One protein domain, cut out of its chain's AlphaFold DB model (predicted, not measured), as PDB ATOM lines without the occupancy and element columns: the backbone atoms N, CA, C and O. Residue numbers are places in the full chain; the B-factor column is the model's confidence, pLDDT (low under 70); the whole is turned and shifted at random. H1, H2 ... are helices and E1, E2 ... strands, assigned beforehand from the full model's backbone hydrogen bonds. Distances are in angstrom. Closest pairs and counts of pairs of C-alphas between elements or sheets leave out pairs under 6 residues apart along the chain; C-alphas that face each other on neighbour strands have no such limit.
ATOM      1  N   THR A  51     -20.062 -38.273   6.258       87.81
ATOM      2  CA  THR A  51     -20.136 -37.036   5.470       87.81
ATOM      3  C   THR A  51     -21.512 -36.852   4.832       87.81
ATOM      4  O   THR A  51     -21.995 -35.729   4.744       87.81
ATOM      5  N   GLU A  52     -22.188 -37.945   4.468       89.50
ATOM      6  CA  GLU A  52     -23.557 -37.936   3.933       89.50
ATOM      7  C   GLU A  52     -24.560 -37.347   4.932       89.50
ATOM      8  O   GLU A  52     -25.379 -36.498   4.576       89.50
ATOM      9  N   SER A  53     -24.464 -37.737   6.206       88.69
ATOM     10  CA  SER A  53     -25.280 -37.140   7.264       88.69
ATOM     11  C   SER A  53     -24.972 -35.648   7.430       88.69
ATOM     12  O   SER A  53     -25.882 -34.859   7.658       88.69
ATOM     13  N   GLY A  54     -23.708 -35.246   7.263       90.69
ATOM     14  CA  GLY A  54     -23.313 -33.837   7.264       90.69
ATOM     15  C   GLY A  54     -23.956 -33.032   6.128       90.69
ATOM     16  O   GLY A  54     -24.524 -31.970   6.376       90.69
ATOM     17  N   HIS A  55     -23.949 -33.563   4.902       94.06
ATOM     18  CA  HIS A  55     -24.659 -32.962   3.763       94.06
ATOM     19  C   HIS A  55     -26.171 -32.913   3.986       94.06
ATOM     20  O   HIS A  55     -26.810 -31.909   3.683       94.06
ATOM     21  N   SER A  56     -26.746 -33.963   4.569       92.31
ATOM     22  CA  SER A  56     -28.175 -33.995   4.899       92.31
ATOM     23  C   SER A  56     -28.544 -32.875   5.876       92.31
ATOM     24  O   SER A  56     -29.485 -32.132   5.610       92.31
ATOM     25  N   LEU A  57     -27.755 -32.681   6.940       91.56
ATOM     26  CA  LEU A  57     -27.945 -31.575   7.885       91.56
ATOM     27  C   LEU A  57     -27.786 -30.202   7.225       91.56
ATOM     28  O   LEU A  57     -28.538 -29.280   7.537       91.56
ATOM     29  N   TYR A  58     -26.826 -30.058   6.308       94.00
ATOM     30  CA  TYR A  58     -26.633 -28.824   5.546       94.00
ATOM     31  C   TYR A  58     -27.901 -28.441   4.766       94.00
ATOM     32  O   TYR A  58     -28.390 -27.312   4.877       94.00
ATOM     33  N   TYR A  59     -28.467 -29.389   4.016       94.88
ATOM     34  CA  TYR A  59     -29.681 -29.150   3.233       94.88
ATOM     35  C   TYR A  59     -30.932 -29.026   4.101       94.88
ATOM     36  O   TYR A  59     -31.798 -28.207   3.798       94.88
ATOM     37  N   GLU A  60     -31.027 -29.783   5.193       93.88
ATOM     38  CA  GLU A  60     -32.123 -29.654   6.151       93.88
ATOM     39  C   GLU A  60     -32.145 -28.251   6.764       93.88
ATOM     40  O   GLU A  60     -33.193 -27.601   6.789       93.88
ATOM     41  N   PHE A  61     -30.982 -27.740   7.179       93.81
ATOM     42  CA  PHE A  61     -30.853 -26.378   7.680       93.81
ATOM     43  C   PHE A  61     -31.333 -25.352   6.645       93.81
ATOM     44  O   PHE A  61     -32.185 -24.518   6.954       93.81
ATOM     45  N   LEU A  62     -30.842 -25.435   5.403       94.88
ATOM     46  CA  LEU A  62     -31.264 -24.535   4.325       94.88
ATOM     47  C   LEU A  62     -32.764 -24.625   4.054       94.88
ATOM     48  O   LEU A  62     -33.421 -23.595   3.899       94.88
ATOM     49  N   SER A  63     -33.321 -25.835   4.046       94.62
ATOM     50  CA  SER A  63     -34.756 -26.043   3.888       94.62
ATOM     51  C   SER A  63     -35.534 -25.351   5.002       94.62
ATOM     52  O   SER A  63     -36.551 -24.727   4.715       94.62
ATOM     53  N   LYS A  64     -35.067 -25.414   6.254       93.75
ATOM     54  CA  LYS A  64     -35.732 -24.766   7.394       93.75
ATOM     55  C   LYS A  64     -35.636 -23.249   7.345       93.75
ATOM     56  O   LYS A  64     -36.629 -22.573   7.607       93.75
ATOM     57  N   VAL A  65     -34.481 -22.713   6.960       93.44
ATOM     58  CA  VAL A  65     -34.313 -21.270   6.740       93.44
ATOM     59  C   VAL A  65     -35.208 -20.790   5.591       93.44
ATOM     60  O   VAL A  65     -35.831 -19.737   5.705       93.44
ATOM     61  N   THR A  66     -35.341 -21.583   4.525       92.50
ATOM     62  CA  THR A  66     -36.217 -21.281   3.380       92.50
ATOM     63  C   THR A  66     -37.695 -21.317   3.764       92.50
ATOM     64  O   THR A  66     -38.446 -20.411   3.411       92.50
ATOM     65  N   GLU A  67     -38.112 -22.349   4.504       93.44
ATOM     66  CA  GLU A  67     -39.477 -22.503   5.028       93.44
ATOM     67  C   GLU A  67     -39.858 -21.318   5.928       93.44
ATOM     68  O   GLU A  67     -41.008 -20.873   5.939       93.44
ATOM     69  N   GLY A  68     -38.873 -20.790   6.653       91.00
ATOM     70  CA  GLY A  68     -38.998 -19.587   7.446       91.00
ATOM     71  C   GLY A  68     -39.593 -19.821   8.831       91.00
ATOM     72  O   GLY A  68     -40.354 -20.761   9.094       91.00
ATOM     73  N   GLY A  69     -39.229 -18.916   9.733       89.00
ATOM     74  CA  GLY A  69     -39.641 -18.914  11.126       89.00
ATOM     75  C   GLY A  69     -41.048 -18.358  11.286       89.00
ATOM     76  O   GLY A  69     -41.544 -17.613  10.441       89.00
ATOM     77  N   ASN A  70     -41.687 -18.688  12.402       88.81
ATOM     78  CA  ASN A  70     -43.039 -18.228  12.690       88.81
ATOM     79  C   ASN A  70     -43.029 -16.754  13.090       88.81
ATOM     80  O   ASN A  70     -42.277 -16.346  13.970       88.81
ATOM     81  N   VAL A  71     -43.919 -15.966  12.507       85.88
ATOM     82  CA  VAL A  71     -44.184 -14.587  12.911       85.88
ATOM     83  C   VAL A  71     -45.599 -14.534  13.454       85.88
ATOM     84  O   VAL A  71     -46.556 -14.762  12.719       85.88
ATOM     85  N   LYS A  72     -45.747 -14.215  14.737       83.50
ATOM     86  CA  LYS A  72     -47.051 -13.917  15.332       83.50
ATOM     87  C   LYS A  72     -47.314 -12.421  15.217       83.50
ATOM     88  O   LYS A  72     -46.600 -11.619  15.819       83.50
ATOM     89  N   ILE A  73     -48.339 -12.070  14.456       80.75
ATOM     90  CA  ILE A  73     -48.805 -10.705  14.250       80.75
ATOM     91  C   ILE A  73     -49.993 -10.487  15.176       80.75
ATOM     92  O   ILE A  73     -51.012 -11.176  15.088       80.75
ATOM     93  N   LYS A  74     -49.855  -9.530  16.090       72.31
ATOM     94  CA  LYS A  74     -50.821  -9.302  17.174       72.31
ATOM     95  C   LYS A  74     -52.252  -9.052  16.671       72.31
ATOM     96  O   LYS A  74     -53.200  -9.411  17.364       72.31
ATOM     97  N   SER A  75     -52.404  -8.442  15.497       70.06
ATOM     98  CA  SER A  75     -53.692  -8.039  14.922       70.06
ATOM     99  C   SER A  75     -54.258  -8.994  13.866       70.06
ATOM    100  O   SER A  75     -55.475  -9.022  13.702       70.06
ATOM    101  N   SER A  76     -53.421  -9.750  13.148       70.00
ATOM    102  CA  SER A  76     -53.840 -10.453  11.921       70.00
ATOM    103  C   SER A  76     -53.471 -11.939  11.847       70.00
ATOM    104  O   SER A  76     -53.778 -12.591  10.851       70.00
ATOM    105  N   GLY A  77     -52.900 -12.525  12.906       78.81
ATOM    106  CA  GLY A  77     -52.681 -13.973  13.002       78.81
ATOM    107  C   GLY A  77     -51.208 -14.368  12.932       78.81
ATOM    108  O   GLY A  77     -50.361 -13.722  13.539       78.81
ATOM    109  N   SER A  78     -50.884 -15.473  12.258       83.12
ATOM    110  CA  SER A  78     -49.508 -15.972  12.155       83.12
ATOM    111  C   SER A  78     -49.089 -16.196  10.710       83.12
ATOM    112  O   SER A  78     -49.829 -16.814   9.949       83.12
ATOM    113  N   GLY A  79     -47.884 -15.754  10.369       85.19
ATOM    114  CA  GLY A  79     -47.240 -16.004   9.084       85.19
ATOM    115  C   GLY A  79     -45.881 -16.675   9.252       85.19
ATOM    116  O   GLY A  79     -45.443 -16.957  10.370       85.19
ATOM    117  N   ARG A  80     -45.202 -16.906   8.130       89.06
ATOM    118  CA  ARG A  80     -43.803 -17.337   8.107       89.06
ATOM    119  C   ARG A  80     -42.942 -16.290   7.425       89.06
ATOM    120  O   ARG A  80     -43.383 -15.690   6.449       89.06
ATOM    121  N   ASN A  81     -41.731 -16.095   7.939       88.50
ATOM    122  CA  ASN A  81     -40.736 -15.227   7.324       88.50
ATOM    123  C   ASN A  81     -39.524 -16.053   6.863       88.50
ATOM    124  O   ASN A  81     -38.808 -16.577   7.728       88.50
ATOM    125  N   PRO A  82     -39.294 -16.195   5.544       91.06
ATOM    126  CA  PRO A  82     -38.081 -16.809   5.011       91.06
ATOM    127  C   PRO A  82     -36.825 -16.151   5.581       91.06
ATOM    128  O   PRO A  82     -36.824 -14.974   5.932       91.06
ATOM    129  N   GLY A  83     -35.755 -16.924   5.726       89.88
ATOM    130  CA  GLY A  83     -34.516 -16.432   6.321       89.88
ATOM    131  C   GLY A  83     -34.528 -16.382   7.844       89.88
ATOM    132  O   GLY A  83     -33.491 -16.135   8.456       89.88
ATOM    133  N   MET A  84     -35.672 -16.627   8.481       90.12
ATOM    134  CA  MET A  84     -35.797 -16.648   9.932       90.12
ATOM    135  C   MET A  84     -35.858 -18.081  10.463       90.12
ATOM    136  O   MET A  84     -36.479 -18.946   9.857       90.12
ATOM    137  N   LEU A  85     -35.282 -18.320  11.637       90.50
ATOM    138  CA  LEU A  85     -35.533 -19.507  12.452       90.50
ATOM    139  C   LEU A  85     -36.169 -19.094  13.776       90.50
ATOM    140  O   LEU A  85     -35.887 -18.018  14.299       90.50
ATOM    141  N   GLY A  86     -37.005 -19.968  14.335       86.94
ATOM    142  CA  GLY A  86     -37.683 -19.730  15.608       86.94
ATOM    143  C   GLY A  86     -39.013 -18.992  15.458       86.94
ATOM    144  O   GLY A  86     -39.721 -19.156  14.462       86.94
ATOM    145  N   THR A  87     -39.396 -18.242  16.491       85.44
ATOM    146  CA  THR A  87     -40.667 -17.511  16.557       85.44
ATOM    147  C   THR A  87     -40.447 -16.051  16.938       85.44
ATOM    148  O   THR A  87     -39.968 -15.767  18.036       85.44
ATOM    149  N   ALA A  88     -40.866 -15.142  16.062       84.94
ATOM    150  CA  ALA A  88     -40.938 -13.708  16.301       84.94
ATOM    151  C   ALA A  88     -42.356 -13.271  16.683       84.94
ATOM    152  O   ALA A  88     -43.349 -13.879  16.272       84.94
ATOM    153  N   VAL A  89     -42.449 -12.158  17.408       81.56
ATOM    154  CA  VAL A  89     -43.709 -11.441  17.641       81.56
ATOM    155  C   VAL A  89     -43.585 -10.032  17.087       81.56
ATOM    156  O   VAL A  89     -42.591  -9.351  17.339       81.56
ATOM    157  N   THR A  90     -44.595  -9.575  16.358       78.44
ATOM    158  CA  THR A  90     -44.658  -8.203  15.857       78.44
ATOM    159  C   THR A  90     -46.048  -7.607  16.067       78.44
ATOM    160  O   THR A  90     -47.064  -8.308  16.072       78.44
ATOM    161  N   GLU A  91     -46.092  -6.298  16.301       71.75
ATOM    162  CA  GLU A  91     -47.348  -5.566  16.479       71.75
ATOM    163  C   GLU A  91     -48.037  -5.259  15.150       71.75
ATOM    164  O   GLU A  91     -49.258  -5.128  15.108       71.75
ATOM    165  N   THR A  92     -47.265  -5.169  14.066       67.19
ATOM    166  CA  THR A  92     -47.756  -4.819  12.729       67.19
ATOM    167  C   THR A  92     -47.184  -5.778  11.698       67.19
ATOM    168  O   THR A  92     -46.188  -6.437  11.951       67.19
ATOM    169  N   GLU A  93     -47.755  -5.822  10.499       61.38
ATOM    170  CA  GLU A  93     -47.230  -6.661   9.409       61.38
ATOM    171  C   GLU A  93     -45.833  -6.233   8.917       61.38
ATOM    172  O   GLU A  93     -45.195  -6.958   8.158       61.38
ATOM    173  N   LYS A  94     -45.331  -5.064   9.344       59.16
ATOM    174  CA  LYS A  94     -44.021  -4.545   8.937       59.16
ATOM    175  C   LYS A  94     -42.900  -5.073   9.838       59.16
ATOM    176  O   LYS A  94     -43.074  -5.176  11.047       59.16
ATOM    177  N   ALA A  95     -41.751  -5.324   9.202       62.91
ATOM    178  CA  ALA A  95     -40.528  -6.057   9.583       62.91
ATOM    179  C   ALA A  95     -39.859  -5.809  10.962       62.91
ATOM    180  O   ALA A  95     -38.734  -6.253  11.187       62.91
ATOM    181  N   ASN A  96     -40.518  -5.146  11.911       69.62
ATOM    182  CA  ASN A  96     -40.049  -5.000  13.286       69.62
ATOM    183  C   ASN A  96     -40.371  -6.278  14.073       69.62
ATOM    184  O   ASN A  96     -41.344  -6.345  14.831       69.62
ATOM    185  N   PHE A  97     -39.583  -7.322  13.827       76.25
ATOM    186  CA  PHE A  97     -39.676  -8.597  14.528       76.25
ATOM    187  C   PHE A  97     -39.011  -8.499  15.903       76.25
ATOM    188  O   PHE A  97     -37.826  -8.190  16.008       76.25
ATOM    189  N   ASN A  98     -39.748  -8.809  16.972       78.31
ATOM    190  CA  ASN A  98     -39.152  -8.918  18.300       78.31
ATOM    191  C   ASN A  98     -38.518 -10.307  18.483       78.31
ATOM    192  O   ASN A  98     -39.229 -11.287  18.715       78.31
ATOM    193  N   CYS A  99     -37.184 -10.366  18.407       76.81
ATOM    194  CA  CYS A  99     -36.342 -11.525  18.744       76.81
ATOM    195  C   CYS A  99     -35.515 -11.239  20.011       76.81
ATOM    196  O   CYS A  99     -34.291 -11.174  19.966       76.81
ATOM    197  N   ASN A 100     -36.177 -10.985  21.142       74.25
ATOM    198  CA  ASN A 100     -35.524 -10.507  22.369       74.25
ATOM    199  C   ASN A 100     -35.310 -11.584  23.449       74.25
ATOM    200  O   ASN A 100     -34.874 -11.249  24.546       74.25
ATOM    201  N   GLY A 101     -35.648 -12.848  23.177       69.19
ATOM    202  CA  GLY A 101     -35.451 -13.980  24.091       69.19
ATOM    203  C   GLY A 101     -36.381 -14.009  25.310       69.19
ATOM    204  O   GLY A 101     -36.339 -14.965  26.085       69.19
ATOM    205  N   LYS A 102     -37.248 -13.007  25.485       66.75
ATOM    206  CA  LYS A 102     -38.143 -12.913  26.643       66.75
ATOM    207  C   LYS A 102     -39.247 -13.965  26.567       66.75
ATOM    208  O   LYS A 102     -39.755 -14.248  25.484       66.75
ATOM    209  N   ALA A 103     -39.680 -14.482  27.716       59.66
ATOM    210  CA  ALA A 103     -40.994 -15.113  27.837       59.66
ATOM    211  C   ALA A 103     -41.969 -14.126  28.469       59.66
ATOM    212  O   ALA A 103     -41.601 -13.369  29.359       59.66
ATOM    213  N   SER A 104     -43.225 -14.147  28.032       55.59
ATOM    214  CA  SER A 104     -44.281 -13.380  28.689       55.59
ATOM    215  C   SER A 104     -45.252 -14.343  29.363       55.59
ATOM    216  O   SER A 104     -45.805 -15.228  28.711       55.59
ATOM    217  N   SER A 105     -45.453 -14.168  30.671       49.84
ATOM    218  CA  SER A 105     -46.532 -14.795  31.446       49.84
ATOM    219  C   SER A 105     -47.808 -13.940  31.460       49.84
ATOM    220  O   SER A 105     -48.879 -14.429  31.815       49.84
ATOM    221  N   VAL A 106     -47.720 -12.675  31.036       48.94
ATOM    222  CA  VAL A 106     -48.803 -11.686  31.078       48.94
ATOM    223  C   VAL A 106     -48.781 -10.898  29.781       48.94
ATOM    224  O   VAL A 106     -47.925 -10.042  29.672       48.94
ATOM    225  N   ARG A 107     -49.687 -11.200  28.831       48.44
ATOM    226  CA  ARG A 107     -50.096 -10.437  27.614       48.44
ATOM    227  C   ARG A 107     -49.179  -9.281  27.138       48.44
ATOM    228  O   ARG A 107     -49.683  -8.240  26.723       48.44
ATOM    229  N   ASP A 108     -47.865  -9.468  27.154       53.03
ATOM    230  CA  ASP A 108     -46.901  -8.408  26.877       53.03
ATOM    231  C   ASP A 108     -46.530  -8.503  25.397       53.03
ATOM    232  O   ASP A 108     -46.197  -9.595  24.913       53.03
ATOM    233  N   PRO A 109     -46.644  -7.410  24.633       52.91
ATOM    234  CA  PRO A 109     -46.564  -7.467  23.189       52.91
ATOM    235  C   PRO A 109     -45.105  -7.419  22.748       52.91
ATOM    236  O   PRO A 109     -44.586  -6.367  22.401       52.91
ATOM    237  N   GLY A 110     -44.419  -8.560  22.749       61.06
ATOM    238  CA  GLY A 110     -43.113  -8.616  22.088       61.06
ATOM    239  C   GLY A 110     -42.120  -9.637  22.606       61.06
ATOM    240  O   GLY A 110     -40.937  -9.333  22.634       61.06
ATOM    241  N   SER A 111     -42.550 -10.823  23.025       69.62
ATOM    242  CA  SER A 111     -41.646 -11.917  23.396       69.62
ATOM    243  C   SER A 111     -41.419 -12.873  22.223       69.62
ATOM    244  O   SER A 111     -42.355 -13.519  21.757       69.62
ATOM    245  N   GLY A 112     -40.178 -12.995  21.753       74.06
ATOM    246  CA  GLY A 112     -39.828 -13.916  20.670       74.06
ATOM    247  C   GLY A 112     -38.400 -14.434  20.778       74.06
ATOM    248  O   GLY A 112     -37.504 -13.726  21.236       74.06
ATOM    249  N   SER A 113     -38.193 -15.680  20.358       79.00
ATOM    250  CA  SER A 113     -36.884 -16.330  20.270       79.00
ATOM    251  C   SER A 113     -36.669 -16.728  18.817       79.00
ATOM    252  O   SER A 113     -37.316 -17.651  18.312       79.00
ATOM    253  N   CYS A 114     -35.831 -15.963  18.123       82.69
ATOM    254  CA  CYS A 114     -35.595 -16.119  16.699       82.69
ATOM    255  C   CYS A 114     -34.224 -15.599  16.281       82.69
ATOM    256  O   CYS A 114     -33.622 -14.769  16.959       82.69
ATOM    257  N   ILE A 115     -33.754 -16.096  15.141       88.00
ATOM    258  CA  ILE A 115     -32.565 -15.609  14.439       88.00
ATOM    259  C   ILE A 115     -32.995 -15.294  13.013       88.00
ATOM    260  O   ILE A 115     -33.698 -16.097  12.401       88.00
ATOM    261  N   PHE A 116     -32.582 -14.143  12.490       88.00
ATOM    262  CA  PHE A 116     -32.868 -13.731  11.120       88.00
ATOM    263  C   PHE A 116     -31.569 -13.608  10.322       88.00
ATOM    264  O   PHE A 116     -30.675 -12.851  10.694       88.00
ATOM    265  N   TYR A 117     -31.480 -14.363   9.229       88.88
ATOM    266  CA  TYR A 117     -30.325 -14.445   8.334       88.88
ATOM    267  C   TYR A 117     -30.484 -13.603   7.054       88.88
ATOM    268  O   TYR A 117     -29.660 -13.717   6.147       88.88
ATOM    269  N   GLY A 118     -31.519 -12.759   6.965       85.19
ATOM    270  CA  GLY A 118     -31.818 -11.949   5.779       85.19
ATOM    271  C   GLY A 118     -32.680 -12.681   4.749       85.19
ATOM    272  O   GLY A 118     -33.012 -13.848   4.922       85.19
ATOM    273  N   ASP A 119     -33.038 -11.997   3.664       79.81
ATOM    274  CA  ASP A 119     -34.104 -12.468   2.773       79.81
ATOM    275  C   ASP A 119     -33.660 -13.545   1.771       79.81
ATOM    276  O   ASP A 119     -34.486 -14.350   1.345       79.81
ATOM    277  N   GLN A 120     -32.381 -13.567   1.359       82.44
ATOM    278  CA  GLN A 120     -31.881 -14.455   0.296       82.44
ATOM    279  C   GLN A 120     -30.375 -14.756   0.403       82.44
ATOM    280  O   GLN A 120     -29.641 -14.142   1.183       82.44
ATOM    281  N   LYS A 121     -29.912 -15.690  -0.445       87.19
ATOM    282  CA  LYS A 121     -28.506 -16.103  -0.610       87.19
ATOM    283  C   LYS A 121     -27.854 -16.596   0.685       87.19
ATOM    284  O   LYS A 121     -26.707 -16.282   0.984       87.19
ATOM    285  N   TRP A 122     -28.578 -17.393   1.463       91.06
ATOM    286  CA  TRP A 122     -28.115 -17.868   2.770       91.06
ATOM    287  C   TRP A 122     -26.821 -18.679   2.705       91.06
ATOM    288  O   TRP A 122     -25.961 -18.516   3.563       91.06
ATOM    289  N   GLU A 123     -26.625 -19.465   1.645       89.31
ATOM    290  CA  GLU A 123     -25.354 -20.160   1.398       89.31
ATOM    291  C   GLU A 123     -24.165 -19.194   1.262       89.31
ATOM    292  O   GLU A 123     -23.049 -19.519   1.658       89.31
ATOM    293  N   GLU A 124     -24.400 -17.993   0.728       86.75
ATOM    294  CA  GLU A 124     -23.388 -16.954   0.524       86.75
ATOM    295  C   GLU A 124     -23.322 -15.944   1.675       86.75
ATOM    296  O   GLU A 124     -22.342 -15.209   1.780       86.75
ATOM    297  N   ASN A 125     -24.320 -15.888   2.550       86.56
ATOM    298  CA  ASN A 125     -24.417 -14.839   3.567       86.56
ATOM    299  C   ASN A 125     -24.195 -15.364   4.987       86.56
ATOM    300  O   ASN A 125     -23.776 -14.608   5.861       86.56
ATOM    301  N   ILE A 126     -24.415 -16.659   5.227       92.25
ATOM    302  CA  ILE A 126     -24.228 -17.269   6.543       92.25
ATOM    303  C   ILE A 126     -22.805 -17.829   6.641       92.25
ATOM    304  O   ILE A 126     -22.483 -18.877   6.080       92.25
ATOM    305  N   GLU A 127     -21.936 -17.131   7.373       93.19
ATOM    306  CA  GLU A 127     -20.504 -17.450   7.440       93.19
ATOM    307  C   GLU A 127     -20.216 -18.863   7.970       93.19
ATOM    308  O   GLU A 127     -19.471 -19.619   7.345       93.19
ATOM    309  N   TRP A 128     -20.849 -19.266   9.075       94.31
ATOM    310  CA  TRP A 128     -20.636 -20.602   9.639       94.31
ATOM    311  C   TRP A 128     -21.122 -21.713   8.693       94.31
ATOM    312  O   TRP A 128     -20.522 -22.784   8.636       94.31
ATOM    313  N   LEU A 129     -22.165 -21.450   7.900       94.62
ATOM    314  CA  LEU A 129     -22.713 -22.409   6.944       94.62
ATOM    315  C   LEU A 129     -21.750 -22.625   5.766       94.62
ATOM    316  O   LEU A 129     -21.576 -23.757   5.310       94.62
ATOM    317  N   LYS A 130     -21.057 -21.567   5.319       94.12
ATOM    318  CA  LYS A 130     -19.964 -21.679   4.334       94.12
ATOM    319  C   LYS A 130     -18.817 -22.533   4.846       94.12
ATOM    320  O   LYS A 130     -18.304 -23.380   4.112       94.12
ATOM    321  N   GLN A 131     -18.402 -22.292   6.090       95.38
ATOM    322  CA  GLN A 131     -17.320 -23.047   6.715       95.38
ATOM    323  C   GLN A 131     -17.710 -24.521   6.845       95.38
ATOM    324  O   GLN A 131     -16.916 -25.396   6.505       95.38
ATOM    325  N   PHE A 132     -18.957 -24.794   7.237       94.25
ATOM    326  CA  PHE A 132     -19.490 -26.148   7.312       94.25
ATOM    327  C   PHE A 132     -19.478 -26.852   5.945       94.25
ATOM    328  O   PHE A 132     -18.902 -27.933   5.832       94.25
ATOM    329  N   LYS A 133     -19.991 -26.211   4.882       95.00
ATOM    330  CA  LYS A 133     -19.948 -26.741   3.501       95.00
ATOM    331  C   LYS A 133     -18.523 -27.042   3.039       95.00
ATOM    332  O   LYS A 133     -18.236 -28.143   2.579       95.00
ATOM    333  N   THR A 134     -17.618 -26.080   3.222       95.50
ATOM    334  CA  THR A 134     -16.194 -26.234   2.877       95.50
ATOM    335  C   THR A 134     -15.576 -27.422   3.615       95.50
ATOM    336  O   THR A 134     -14.837 -28.210   3.026       95.50
ATOM    337  N   GLY A 135     -15.904 -27.584   4.899       94.69
ATOM    338  CA  GLY A 135     -15.472 -28.722   5.704       94.69
ATOM    339  C   GLY A 135     -15.942 -30.060   5.132       94.69
ATOM    340  O   GLY A 135     -15.128 -30.975   4.990       94.69
ATOM    341  N   LEU A 136     -17.215 -30.165   4.739       95.00
ATOM    342  CA  LEU A 136     -17.766 -31.373   4.110       95.00
ATOM    343  C   LEU A 136     -17.045 -31.711   2.797       95.00
ATOM    344  O   LEU A 136     -16.616 -32.848   2.608       95.00
ATOM    345  N   GLU A 137     -16.812 -30.719   1.936       95.44
ATOM    346  CA  GLU A 137     -16.102 -30.911   0.664       95.44
ATOM    347  C   GLU A 137     -14.651 -31.385   0.853       95.44
ATOM    348  O   GLU A 137     -14.132 -32.174   0.056       95.44
ATOM    349  N   ILE A 138     -13.970 -30.907   1.901       96.50
ATOM    350  CA  ILE A 138     -12.624 -31.379   2.257       96.50
ATOM    351  C   ILE A 138     -12.677 -32.853   2.668       96.50
ATOM    352  O   ILE A 138     -11.860 -33.645   2.189       96.50
ATOM    353  N   ILE A 139     -13.636 -33.231   3.516       94.25
ATOM    354  CA  ILE A 139     -13.797 -34.616   3.978       94.25
ATOM    355  C   ILE A 139     -14.107 -35.544   2.795       94.25
ATOM    356  O   ILE A 139     -13.502 -36.611   2.695       94.25
ATOM    357  N   ASP A 140     -14.958 -35.133   1.856       95.12
ATOM    358  CA  ASP A 140     -15.262 -35.924   0.655       95.12
ATOM    359  C   ASP A 140     -14.024 -36.161  -0.213       95.12
ATOM    360  O   ASP A 140     -13.746 -37.291  -0.630       95.12
ATOM    361  N   LYS A 141     -13.228 -35.109  -0.442       96.25
ATOM    362  CA  LYS A 141     -11.963 -35.221  -1.184       96.25
ATOM    363  C   LYS A 141     -10.997 -36.186  -0.500       96.25
ATOM    364  O   LYS A 141     -10.333 -36.968  -1.186       96.25
ATOM    365  N   LEU A 142     -10.909 -36.136   0.828       96.12
ATOM    366  CA  LEU A 142     -10.064 -37.044   1.604       96.12
ATOM    367  C   LEU A 142     -10.571 -38.485   1.517       96.12
ATOM    368  O   LEU A 142      -9.792 -39.365   1.160       96.12
ATOM    369  N   ASN A 143     -11.865 -38.723   1.735       93.75
ATOM    370  CA  ASN A 143     -12.465 -40.056   1.654       93.75
ATOM    371  C   ASN A 143     -12.233 -40.709   0.288       93.75
ATOM    372  O   ASN A 143     -11.865 -41.883   0.218       93.75
ATOM    373  N   ASN A 144     -12.383 -39.944  -0.795       95.50
ATOM    374  CA  ASN A 144     -12.197 -40.461  -2.147       95.50
ATOM    375  C   ASN A 144     -10.723 -40.826  -2.421       95.50
ATOM    376  O   ASN A 144     -10.422 -41.899  -2.949       95.50
ATOM    377  N   LYS A 145      -9.775 -39.989  -1.968       97.06
ATOM    378  CA  LYS A 145      -8.334 -40.304  -2.031       97.06
ATOM    379  C   LYS A 145      -7.974 -41.525  -1.187       97.06
ATOM    380  O   LYS A 145      -7.233 -42.389  -1.651       97.06
ATOM    381  N   THR A 146      -8.513 -41.630   0.023       96.75
ATOM    382  CA  THR A 146      -8.289 -42.780   0.904       96.75
ATOM    383  C   THR A 146      -8.821 -44.069   0.282       96.75
ATOM    384  O   THR A 146      -8.138 -45.093   0.331       96.75
ATOM    385  N   ALA A 147      -9.996 -44.031  -0.352       95.62
ATOM    386  CA  ALA A 147     -10.541 -45.172  -1.084       95.62
ATOM    387  C   ALA A 147      -9.623 -45.595  -2.244       95.62
ATOM    388  O   ALA A 147      -9.316 -46.784  -2.381       95.62
ATOM    389  N   LEU A 148      -9.115 -44.630  -3.019       97.81
ATOM    390  CA  LEU A 148      -8.163 -44.881  -4.102       97.81
ATOM    391  C   LEU A 148      -6.866 -45.528  -3.591       97.81
ATOM    392  O   LEU A 148      -6.442 -46.557  -4.121       97.81
ATOM    393  N   TRP A 149      -6.250 -44.975  -2.545       97.81
ATOM    394  CA  TRP A 149      -5.022 -45.534  -1.971       97.81
ATOM    395  C   TRP A 149      -5.236 -46.930  -1.393       97.81
ATOM    396  O   TRP A 149      -4.407 -47.815  -1.601       97.81
ATOM    397  N   LYS A 150      -6.369 -47.172  -0.729       97.31
ATOM    398  CA  LYS A 150      -6.730 -48.507  -0.235       97.31
ATOM    399  C   LYS A 150      -6.854 -49.511  -1.386       97.31
ATOM    400  O   LYS A 150      -6.362 -50.637  -1.282       97.31
ATOM    401  N   TYR A 151      -7.461 -49.112  -2.501       97.50
ATOM    402  CA  TYR A 151      -7.549 -49.943  -3.702       97.50
ATOM    403  C   TYR A 151      -6.170 -50.242  -4.320       97.50
ATOM    404  O   TYR A 151      -5.863 -51.392  -4.653       97.50
ATOM    405  N   GLN A 152      -5.304 -49.233  -4.429       98.06
ATOM    406  CA  GLN A 152      -3.942 -49.410  -4.941       98.06
ATOM    407  C   GLN A 152      -3.122 -50.345  -4.044       98.06
ATOM    408  O   GLN A 152      -2.518 -51.302  -4.534       98.06
ATOM    409  N   LEU A 153      -3.162 -50.129  -2.728       98.19
ATOM    410  CA  LEU A 153      -2.435 -50.938  -1.753       98.19
ATOM    411  C   LEU A 153      -2.884 -52.403  -1.779       98.19
ATOM    412  O   LEU A 153      -2.051 -53.303  -1.859       98.19
ATOM    413  N   THR A 154      -4.194 -52.653  -1.773       97.88
ATOM    414  CA  THR A 154      -4.734 -54.024  -1.845       97.88
ATOM    415  C   THR A 154      -4.360 -54.721  -3.153       97.88
ATOM    416  O   THR A 154      -4.088 -55.924  -3.165       97.88
ATOM    417  N   THR A 155      -4.281 -53.978  -4.259       97.88
ATOM    418  CA  THR A 155      -3.820 -54.510  -5.547       97.88
ATOM    419  C   THR A 155      -2.344 -54.900  -5.503       97.88
ATOM    420  O   THR A 155      -1.995 -55.998  -5.942       97.88
ATOM    421  N   LEU A 156      -1.483 -54.047  -4.941       98.25
ATOM    422  CA  LEU A 156      -0.057 -54.342  -4.776       98.25
ATOM    423  C   LEU A 156       0.172 -55.550  -3.861       98.25
ATOM    424  O   LEU A 156       0.919 -56.455  -4.224       98.25
ATOM    425  N   GLN A 157      -0.532 -55.619  -2.731       98.19
ATOM    426  CA  GLN A 157      -0.473 -56.762  -1.814       98.19
ATOM    427  C   GLN A 157      -0.876 -58.071  -2.503       98.19
ATOM    428  O   GLN A 157      -0.200 -59.088  -2.345       98.19
ATOM    429  N   ARG A 158      -1.943 -58.051  -3.316       98.06
ATOM    430  CA  ARG A 158      -2.371 -59.227  -4.086       98.06
ATOM    431  C   ARG A 158      -1.288 -59.674  -5.069       98.06
ATOM    432  O   ARG A 158      -0.999 -60.863  -5.133       98.06
ATOM    433  N   ARG A 159      -0.670 -58.734  -5.793       97.75
ATOM    434  CA  ARG A 159       0.422 -59.032  -6.737       97.75
ATOM    435  C   ARG A 159       1.634 -59.636  -6.031       97.75
ATOM    436  O   ARG A 159       2.120 -60.668  -6.477       97.75
ATOM    437  N   ALA A 160       2.070 -59.044  -4.919       97.94
ATOM    438  CA  ALA A 160       3.185 -59.559  -4.127       97.94
ATOM    439  C   ALA A 160       2.918 -60.991  -3.640       97.94
ATOM    440  O   ALA A 160       3.772 -61.861  -3.790       97.94
ATOM    441  N   LYS A 161       1.698 -61.267  -3.155       97.88
ATOM    442  CA  LYS A 161       1.289 -62.624  -2.777       97.88
ATOM    443  C   LYS A 161       1.348 -63.584  -3.964       97.88
ATOM    444  O   LYS A 161       1.891 -64.670  -3.836       97.88
ATOM    445  N   THR A 162       0.820 -63.194  -5.123       97.62
ATOM    446  CA  THR A 162       0.877 -64.036  -6.327       97.62
ATOM    447  C   THR A 162       2.314 -64.363  -6.733       97.62
ATOM    448  O   THR A 162       2.574 -65.497  -7.121       97.62
ATOM    449  N   ILE A 163       3.234 -63.400  -6.649       97.75
ATOM    450  CA  ILE A 163       4.655 -63.627  -6.952       97.75
ATOM    451  C   ILE A 163       5.254 -64.626  -5.957       97.75
ATOM    452  O   ILE A 163       5.823 -65.625  -6.383       97.75
TER     453      ILE A 163
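AT A GLANCE: This is residues 51 to 163 of the 215 residues of an uncharacterized protein of Trypanosoma congolense (strain IL3000) (UniProt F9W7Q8). A small, strongly twisted sheet of four strands forms a head, and two helices, H1 and the much longer H3, make a stalk that runs away from it. H1 lies side by side with the first part of H3, and residues 144 to 163 of H3 stick out beyond as a bare arm that makes much of the length. The printed part has 113 residues, with named elements in the order H1, E1, E2, E3, E4, H2, H3; the sheet runs E2, E1, E3, E4 and is mixed, and the class is mixed, helices and strands. The whole is extended, with a radius of gyration of the C-alphas of 23.7 A and spans of 84 by 28 by 19 A.

IN THESE COORDINATES: Begin in the sheet, where E1 is residues 69 to 73, E2 residues 77 to 81, E3 residues 84 to 90, 13.6 A long, and E4 residues 113 to 116. Find C-alpha 51 at (-20.136, -37.036, 5.470); from there H1, residues 51 to 67, runs 24.2 A to C-alpha 67 at (-39.477, -22.503, 5.028). H2 is the short helix of residues 122 to 125. H3, residues 127 to 163, runs 54.5 A and ends at C-alpha 163, at (4.655, -63.627, -6.952).

HOW THE PARTS SIT: Look first at the inner strands E1 and E3, which are parallel at 6 degrees, with N 70 and O 86 2.9 A apart, within hydrogen-bond range. The hairpin E1 and E2 is antiparallel at 146 degrees, with N 71 and O 79 at 2.8 A. The hairpin E3 and E4 is antiparallel at 113 degrees, with N 85 and O 115 at 2.8 A. The pairing of E3 is staggered: its residues 84 to 87 pair with E4 and its residues 87 to 90 with E1. H1 is on the sheet but only grazes it, with residues 61 to 67; the C-alphas of Val 65 and Met 84 are the closest of H1 and E3, at 5.8 A. With residues 51 to 58 alone H1 touches residues 129 to 140 of H3, at a shallow tilt of 22 degrees, opposite ways; the closest C-alphas, of Thr 51 and Leu 136, are 6.3 A apart. H2 and H3 only just touch, and only at the corner by their link, with 3 pairs of C-alphas within 8 A; the closest are those of Glu 123 and Lys 130, at 6.3 A. H3 is not on the sheet. In H1 and H3 every O i to N i+4 pair is within hydrogen-bond range; H2 is too short for such a pair.

THE WHOLE: The two C-alphas farthest apart, of Arg 107 and Ile 163, are 83.8 A apart. The printed part has no cut. The link E3 to E4, residues 91 to 112, is long; the other links are tight. The mean pLDDT of the printed part is 85.7, and residues 92 to 96 and 101 to 111 are under 70.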